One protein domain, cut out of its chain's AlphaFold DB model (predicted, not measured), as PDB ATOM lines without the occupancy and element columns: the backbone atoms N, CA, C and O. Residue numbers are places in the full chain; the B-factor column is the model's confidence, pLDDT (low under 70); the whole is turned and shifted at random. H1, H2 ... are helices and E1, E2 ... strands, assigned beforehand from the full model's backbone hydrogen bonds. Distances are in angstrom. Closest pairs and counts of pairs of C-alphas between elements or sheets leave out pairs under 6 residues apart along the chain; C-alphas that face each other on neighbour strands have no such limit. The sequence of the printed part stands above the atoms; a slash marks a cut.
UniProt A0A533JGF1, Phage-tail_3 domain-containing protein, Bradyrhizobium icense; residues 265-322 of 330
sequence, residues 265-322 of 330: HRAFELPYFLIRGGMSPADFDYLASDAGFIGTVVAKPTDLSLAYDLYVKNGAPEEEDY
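AT A GLANCE: This is residues 265 to 322 of the 330 residues of the protein "Phage-tail_3 domain-containing protein" of Bradyrhizobium icense (UniProt A0A533JGF1). With little regular structure, this is a loose, flat loop: a two-stranded ribbon, E1 and E2, with the short helices H1 and H2 in the loop at one end, and residues 299 to 322 as a long winding tail from the other. The printed part has 58 residues, 22 in named elements, in the order E1, H1, H2, E2; the sheet is antiparallel and the class mixed. It is only just loose, close to extended, with a radius of gyration of the C-alphas of 15.2 A and spans of 38 by 32 by 15 A.

HOW THE PARTS SIT: E1, residues 265 to 269, is antiparallel to E2, residues 294 to 298, at 161 degrees; N 266 and O 297 are 2.9 A apart, within hydrogen-bond range. H1, residues 272 to 278, and H2, residues 281 to 285, are close but not clearly touching; their closest C-alphas, Arg 276 and Phe 284, are 7.0 A apart. In both helices every O i to N i+4 pair is within hydrogen-bond range. H1 and E2 are apart.

IN THESE COORDINATES: E1 begins at C-alpha 265 (2.978, -22.853, 24.632) and is 13.8 A long; H1 is 10.0 A, H2 6.6 A. E2, 13.5 A, ends at C-alpha 298 (0.488, -20.136, 26.874).

THE WHOLE: The C-alphas farthest apart, Pro 281 and Glu 319, are 41.4 A apart. The printed part has no cut. Residue 317 and residues 319 to 322 have pLDDT under 70.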
ATOM      1  N   HIS A 265       3.047 -22.389  23.256       85.81
ATOM      2  CA  HIS A 265       2.978 -22.853  24.632       85.81
ATOM      3  C   HIS A 265       4.322 -23.450  25.027       85.81
ATOM      4  O   HIS A 265       5.051 -23.993  24.193       85.81
ATOM      5  N   ARG A 266       4.678 -23.325  26.306       84.88
ATOM      6  CA  ARG A 266       5.887 -23.932  26.867       84.88
ATOM      7  C   ARG A 266       5.609 -24.477  28.255       84.88
ATOM      8  O   ARG A 266       4.955 -23.823  29.064       84.88
ATOM      9  N   ALA A 267       6.171 -25.647  28.518       86.94
ATOM     10  CA  ALA A 267       6.334 -26.187  29.856       86.94
ATOM     11  C   ALA A 267       7.811 -26.077  30.243       86.94
ATOM     12  O   ALA A 267       8.693 -26.297  29.411       86.94
ATOM     13  N   PHE A 268       8.082 -25.696  31.483       87.06
ATOM     14  CA  PHE A 268       9.435 -25.593  32.016       87.06
ATOM     15  C   PHE A 268       9.431 -25.902  33.510       87.06
ATOM     16  O   PHE A 268       8.403 -25.797  34.176       87.06
ATOM     17  N   GLU A 269      10.585 -26.284  34.043       88.75
ATOM     18  CA  GLU A 269      10.738 -26.475  35.480       88.75
ATOM     19  C   GLU A 269      10.763 -25.117  36.192       88.75
ATOM     20  O   GLU A 269      11.511 -24.213  35.811       88.75
ATOM     21  N   LEU A 270       9.919 -24.954  37.210       88.75
ATOM     22  CA  LEU A 270       9.810 -23.721  37.978       88.75
ATOM     23  C   LEU A 270      11.126 -23.439  38.719       88.75
ATOM     24  O   LEU A 270      11.566 -24.252  39.530       88.75
ATOM     25  N   PRO A 271      11.732 -22.255  38.525       89.44
ATOM     26  CA  PRO A 271      12.888 -21.847  39.305       89.44
ATOM     27  C   PRO A 271      12.588 -21.787  40.807       89.44
ATOM     28  O   PRO A 271      11.535 -21.296  41.223       89.44
ATOM     29  N   TYR A 272      13.575 -22.165  41.625       84.31
ATOM     30  CA  TYR A 272      13.499 -22.176  43.094       84.31
ATOM     31  C   TYR A 272      12.888 -20.899  43.698       84.31
ATOM     32  O   TYR A 272      12.066 -20.967  44.611       84.31
ATOM     33  N   PHE A 273      13.258 -19.722  43.179       86.62
ATOM     34  CA  PHE A 273      12.796 -18.446  43.729       86.62
ATOM     35  C   PHE A 273      11.282 -18.230  43.577       86.62
ATOM     36  O   PHE A 273      10.678 -17.594  44.439       86.62
ATOM     37  N   LEU A 274      10.655 -18.776  42.526       86.19
ATOM     38  CA  LEU A 274       9.201 -18.707  42.344       86.19
ATOM     39  C   LEU A 274       8.480 -19.659  43.298       86.19
ATOM     40  O   LEU A 274       7.451 -19.291  43.859       86.19
ATOM     41  N   ILE A 275       9.050 -20.842  43.540       84.62
ATOM     42  CA  ILE A 275       8.500 -21.826  44.480       84.62
ATOM     43  C   ILE A 275       8.554 -21.266  45.906       84.62
ATOM     44  O   ILE A 275       7.542 -21.226  46.606       84.62
ATOM     45  N   ARG A 276       9.715 -20.744  46.323       81.94
ATOM     46  CA  ARG A 276       9.896 -20.148  47.653       81.94
ATOM     47  C   ARG A 276       9.057 -18.883  47.857       81.94
ATOM     48  O   ARG A 276       8.616 -18.634  48.973       81.94
ATOM     49  N   GLY A 277       8.846 -18.091  46.804       84.44
ATOM     50  CA  GLY A 277       8.007 -16.890  46.851       84.44
ATOM     51  C   GLY A 277       6.501 -17.176  46.858       84.44
ATOM     52  O   GLY A 277       5.742 -16.364  47.378       84.44
ATOM     53  N   GLY A 278       6.071 -18.309  46.294       82.50
ATOM     54  CA  GLY A 278       4.660 -18.697  46.183       82.50
ATOM     55  C   GLY A 278       4.125 -19.562  47.329       82.50
ATOM     56  O   GLY A 278       2.914 -19.745  47.422       82.50
ATOM     57  N   MET A 279       4.995 -20.093  48.194       85.94
ATOM     58  CA  MET A 279       4.624 -20.998  49.289       85.94
ATOM     59  C   MET A 279       4.950 -20.415  50.664       85.94
ATOM     60  O   MET A 279       5.889 -19.631  50.834       85.94
ATOM     61  N   SER A 280       4.204 -20.840  51.687       86.88
ATOM     62  CA  SER A 280       4.540 -20.492  53.068       86.88
ATOM     63  C   SER A 280       5.875 -21.145  53.485       86.88
ATOM     64  O   SER A 280       6.334 -22.104  52.858       86.88
ATOM     65  N   PRO A 281       6.580 -20.626  54.510       83.94
ATOM     66  CA  PRO A 281       7.758 -21.299  55.067       83.94
ATOM     67  C   PRO A 281       7.480 -22.738  55.509       83.94
ATOM     68  O   PRO A 281       8.266 -23.618  55.190       83.94
ATOM     69  N   ALA A 282       6.340 -22.975  56.162       85.19
ATOM     70  CA  ALA A 282       5.985 -24.294  56.668       85.19
ATOM     71  C   ALA A 282       5.779 -25.310  55.535       85.19
ATOM     72  O   ALA A 282       6.326 -26.401  55.606       85.19
ATOM     73  N   ASP A 283       5.054 -24.943  54.472       84.94
ATOM     74  CA  ASP A 283       4.765 -25.857  53.353       84.94
ATOM     75  C   ASP A 283       6.020 -26.218  52.551       84.94
ATOM     76  O   ASP A 283       6.134 -27.318  52.017       84.94
ATOM     77  N   PHE A 284       6.976 -25.293  52.484       84.50
ATOM     78  CA  PHE A 284       8.223 -25.502  51.762       84.50
ATOM     79  C   PHE A 284       9.139 -26.516  52.457       84.50
ATOM     80  O   PHE A 284       9.772 -27.318  51.778       84.50
ATOM     81  N   ASP A 285       9.168 -26.527  53.793       85.62
ATOM     82  CA  ASP A 285       9.972 -27.479  54.575       85.62
ATOM     83  C   ASP A 285       9.473 -28.933  54.441       85.62
ATOM     84  O   ASP A 285      10.211 -29.872  54.738       85.62
ATOM     85  N   TYR A 286       8.239 -29.135  53.962       86.12
ATOM     86  CA  TYR A 286       7.688 -30.460  53.656       86.12
ATOM     87  C   TYR A 286       8.089 -30.998  52.276       86.12
ATOM     88  O   TYR A 286       7.803 -32.159  51.974       86.12
ATOM     89  N   LEU A 287       8.727 -30.191  51.425       84.56
ATOM     90  CA  LEU A 287       9.130 -30.626  50.092       84.56
ATOM     91  C   LEU A 287      10.367 -31.520  50.157       84.56
ATOM     92  O   LEU A 287      11.356 -31.206  50.820       84.56
ATOM     93  N   ALA A 288      10.323 -32.633  49.427       83.38
ATOM     94  CA  ALA A 288      11.494 -33.476  49.243       83.38
ATOM     95  C   ALA A 288      12.589 -32.703  48.492       83.38
ATOM     96  O   ALA A 288      12.309 -31.876  47.625       83.38
ATOM     97  N   SER A 289      13.852 -32.980  48.816       78.44
ATOM     98  CA  SER A 289      15.001 -32.283  48.222       78.44
ATOM     99  C   SER A 289      15.161 -32.515  46.713       78.44
ATOM    100  O   SER A 289      15.912 -31.794  46.065       78.44
ATOM    101  N   ASP A 290      14.487 -33.527  46.171       82.06
ATOM    102  CA  ASP A 290      14.426 -33.904  44.757       82.06
ATOM    103  C   ASP A 290      13.070 -33.574  44.101       82.06
ATOM    104  O   ASP A 290      12.815 -33.977  42.966       82.06
ATOM    105  N   ALA A 291      12.190 -32.833  44.787       82.38
ATOM    106  CA  ALA A 291      10.899 -32.434  44.241       82.38
ATOM    107  C   ALA A 291      11.059 -31.376  43.135       82.38
ATOM    108  O   ALA A 291      11.575 -30.283  43.370       82.38
ATOM    109  N   GLY A 292      10.551 -31.688  41.938       82.12
ATOM    110  CA  GLY A 292      10.467 -30.769  40.803       82.12
ATOM    111  C   GLY A 292       9.042 -30.255  40.589       82.12
ATOM    112  O   GLY A 292       8.072 -31.000  40.734       82.12
ATOM    113  N   PHE A 293       8.910 -28.983  40.211       84.94
ATOM    114  CA  PHE A 293       7.624 -28.360  39.885       84.94
ATOM    115  C   PHE A 293       7.615 -27.904  38.432       84.94
ATOM    116  O   PHE A 293       8.575 -27.301  37.963       84.94
ATOM    117  N   ILE A 294       6.511 -28.138  37.724       86.50
ATOM    118  CA  ILE A 294       6.363 -27.741  36.321       86.50
ATOM    119  C   ILE A 294       5.477 -26.501  36.231       86.50
ATOM    120  O   ILE A 294       4.355 -26.483  36.733       86.50
ATOM    121  N   GLY A 295       5.992 -25.465  35.576       87.50
ATOM    122  CA  GLY A 295       5.238 -24.293  35.159       87.50
ATOM    123  C   GLY A 295       4.845 -24.415  33.694       87.50
ATOM    124  O   GLY A 295       5.627 -24.886  32.866       87.50
ATOM    125  N   THR A 296       3.638 -23.967  33.359       88.50
ATOM    126  CA  THR A 296       3.183 -23.846  31.972       88.50
ATOM    127  C   THR A 296       2.868 -22.395  31.660       88.50
ATOM    128  O   THR A 296       2.433 -21.637  32.523       88.50
ATOM    129  N   VAL A 297       3.136 -21.990  30.424       88.38
ATOM    130  CA  VAL A 297       2.758 -20.682  29.893       88.38
ATOM    131  C   VAL A 297       2.211 -20.859  28.488       88.38
ATOM    132  O   VAL A 297       2.728 -21.660  27.707       88.38
ATOM    133  N   VAL A 298       1.167 -20.099  28.171       85.50
ATOM    134  CA  VAL A 298       0.488 -20.136  26.874       85.50
ATOM    135  C   VAL A 298       0.322 -18.707  26.373       85.50
ATOM    136  O   VAL A 298      -0.167 -17.837  27.096       85.50
ATOM    137  N   ALA A 299       0.743 -18.453  25.136       85.94
ATOM    138  CA  ALA A 299       0.536 -17.176  24.475       85.94
ATOM    139  C   ALA A 299      -0.953 -16.966  24.185       85.94
ATOM    140  O   ALA A 299      -1.646 -17.872  23.724       85.94
ATOM    141  N   LYS A 300      -1.434 -15.743  24.422       83.88
ATOM    142  CA  LYS A 300      -2.839 -15.375  24.245       83.88
ATOM    143  C   LYS A 300      -3.269 -15.538  22.765       83.88
ATOM    144  O   LYS A 300      -2.746 -14.820  21.911       83.88
ATOM    145  N   PRO A 301      -4.208 -16.451  22.437       79.88
ATOM    146  CA  PRO A 301      -4.630 -16.726  21.059       79.88
ATOM    147  C   PRO A 301      -5.392 -15.566  20.416       79.88
ATOM    148  O   PRO A 301      -5.048 -15.139  19.309       79.88
ATOM    149  N   THR A 302      -6.391 -15.042  21.132       77.75
ATOM    150  CA  THR A 302      -7.228 -13.902  20.739       77.75
ATOM    151  C   THR A 302      -7.385 -12.935  21.909       77.75
ATOM    152  O   THR A 302      -7.223 -13.326  23.064       77.75
ATOM    153  N   ASP A 303      -7.760 -11.679  21.647       76.50
ATOM    154  CA  ASP A 303      -8.006 -10.670  22.694       76.50
ATOM    155  C   ASP A 303      -9.073 -11.084  23.721       76.50
ATOM    156  O   ASP A 303      -9.075 -10.580  24.848       76.50
ATOM    157  N   LEU A 304      -9.929 -12.043  23.366       79.75
ATOM    158  CA  LEU A 304     -10.991 -12.576  24.216       79.75
ATOM    159  C   LEU A 304     -10.558 -13.773  25.077       79.75
ATOM    160  O   LEU A 304     -11.314 -14.186  25.952       79.75
ATOM    161  N   SER A 305      -9.365 -14.338  24.870       83.06
ATOM    162  CA  SER A 305      -8.869 -15.452  25.686       83.06
ATOM    163  C   SER A 305      -8.399 -14.967  27.063       83.06
ATOM    164  O   SER A 305      -7.566 -14.064  27.159       83.06
ATOM    165  N   LEU A 306      -8.919 -15.573  28.134       81.62
ATOM    166  CA  LEU A 306      -8.652 -15.152  29.519       81.62
ATOM    167  C   LEU A 306      -7.878 -16.185  30.347       81.62
ATOM    168  O   LEU A 306      -7.140 -15.799  31.247       81.62
ATOM    169  N   ALA A 307      -8.043 -17.475  30.056       82.62
ATOM    170  CA  ALA A 307      -7.444 -18.572  30.810       82.62
ATOM    171  C   ALA A 307      -7.243 -19.805  29.916       82.62
ATOM    172  O   ALA A 307      -7.767 -19.856  28.799       82.62
ATOM    173  N   TYR A 308      -6.491 -20.781  30.422       84.12
ATOM    174  CA  TYR A 308      -6.342 -22.111  29.840       84.12
ATOM    175  C   TYR A 308      -6.437 -23.160  30.950       84.12
ATOM    176  O   TYR A 308      -6.065 -22.883  32.091       84.12
ATOM    177  N   ASP A 309      -6.895 -24.357  30.596       84.06
ATOM    178  CA  ASP A 309      -6.901 -25.512  31.488       84.06
ATOM    179  C   ASP A 309      -5.700 -26.412  31.177       84.06
ATOM    180  O   ASP A 309      -5.363 -26.643  30.012       84.06
ATOM    181  N   LEU A 310      -5.037 -26.910  32.223       82.00
ATOM    182  CA  LEU A 310      -3.948 -27.875  32.107       82.00
ATOM    183  C   LEU A 310      -4.460 -29.265  32.485       82.00
ATOM    184  O   LEU A 310      -4.823 -29.504  33.635       82.00
ATOM    185  N   TYR A 311      -4.413 -30.187  31.531       80.00
ATOM    186  CA  TYR A 311      -4.694 -31.598  31.765       80.00
ATOM    187  C   TYR A 311      -3.375 -32.367  31.848       80.00
ATOM    188  O   TYR A 311      -2.518 -32.238  30.975       80.00
ATOM    189  N   VAL A 312      -3.202 -33.149  32.914       76.88
ATOM    190  CA  VAL A 312      -2.013 -33.981  33.136       76.88
ATOM    191  C   VAL A 312      -2.446 -35.441  33.142       76.88
ATOM    192  O   VAL A 312      -3.309 -35.831  33.928       76.88
ATOM    193  N   LYS A 313      -1.837 -36.250  32.275       77.06
ATOM    194  CA  LYS A 313      -2.035 -37.701  32.225       77.06
ATOM    195  C   LYS A 313      -0.852 -38.398  32.885       77.06
ATOM    196  O   LYS A 313       0.297 -38.016  32.679       77.06
ATOM    197  N   ASN A 314      -1.135 -39.426  33.681       75.38
ATOM    198  CA  ASN A 314      -0.100 -40.275  34.257       75.38
ATOM    199  C   ASN A 314       0.163 -41.454  33.308       75.38
ATOM    200  O   ASN A 314      -0.619 -42.404  33.278       75.38
ATOM    201  N   GLY A 315       1.212 -41.359  32.493       75.06
ATOM    202  CA  GLY A 315       1.548 -42.345  31.461       75.06
ATOM    203  C   GLY A 315       2.075 -41.697  30.181       75.06
ATOM    204  O   GLY A 315       2.185 -40.475  30.098       75.06
ATOM    205  N   ALA A 316       2.421 -42.516  29.185       72.94
ATOM    206  CA  ALA A 316       2.780 -42.012  27.861       72.94
ATOM    207  C   ALA A 316       1.549 -41.382  27.173       72.94
ATOM    208  O   ALA A 316       0.434 -41.868  27.385       72.94
ATOM    209  N   PRO A 317       1.731 -40.317  26.374       68.69
ATOM    210  CA  PRO A 317       0.643 -39.725  25.605       68.69
ATOM    211  C   PRO A 317       0.135 -40.712  24.545       68.69
ATOM    212  O   PRO A 317       0.923 -41.409  23.904       68.69
ATOM    213  N   GLU A 318      -1.178 -40.760  24.363       77.12
ATOM    214  CA  GLU A 318      -1.851 -41.475  23.276       77.12
ATOM    215  C   GLU A 318      -2.195 -40.498  22.141       77.12
ATOM    216  O   GLU A 318      -2.163 -39.283  22.317       77.12
ATOM    217  N   GLU A 319      -2.519 -41.012  20.954       66.81
ATOM    218  CA  GLU A 319      -2.797 -40.186  19.768       66.81
ATOM    219  C   GLU A 319      -3.961 -39.197  19.988       66.81
ATOM    220  O   GLU A 319      -3.935 -38.077  19.481       66.81
ATOM    221  N   GLU A 320      -4.934 -39.575  20.821       68.38
ATOM    222  CA  GLU A 320      -6.082 -38.746  21.209       68.38
ATOM    223  C   GLU A 320      -5.721 -37.607  22.180       68.38
ATOM    224  O   GLU A 320      -6.486 -36.652  22.318       68.38
ATOM    225  N   ASP A 321      -4.552 -37.676  22.832       66.31
ATOM    226  CA  ASP A 321      -4.078 -36.657  23.776       66.31
ATOM    227  C   ASP A 321      -3.430 -35.452  23.058       66.31
ATOM    228  O   ASP A 321      -3.135 -34.430  23.687       66.31
ATOM    229  N   TYR A 322      -3.207 -35.541  21.740       62.62
ATOM    230  CA  TYR A 322      -2.672 -34.444  20.934       62.62
ATOM    231  C   TYR A 322      -3.799 -33.586  20.338       62.62
ATOM    232  O   TYR A 322      -4.778 -34.117  19.812       62.62
TER     233      TYR A 322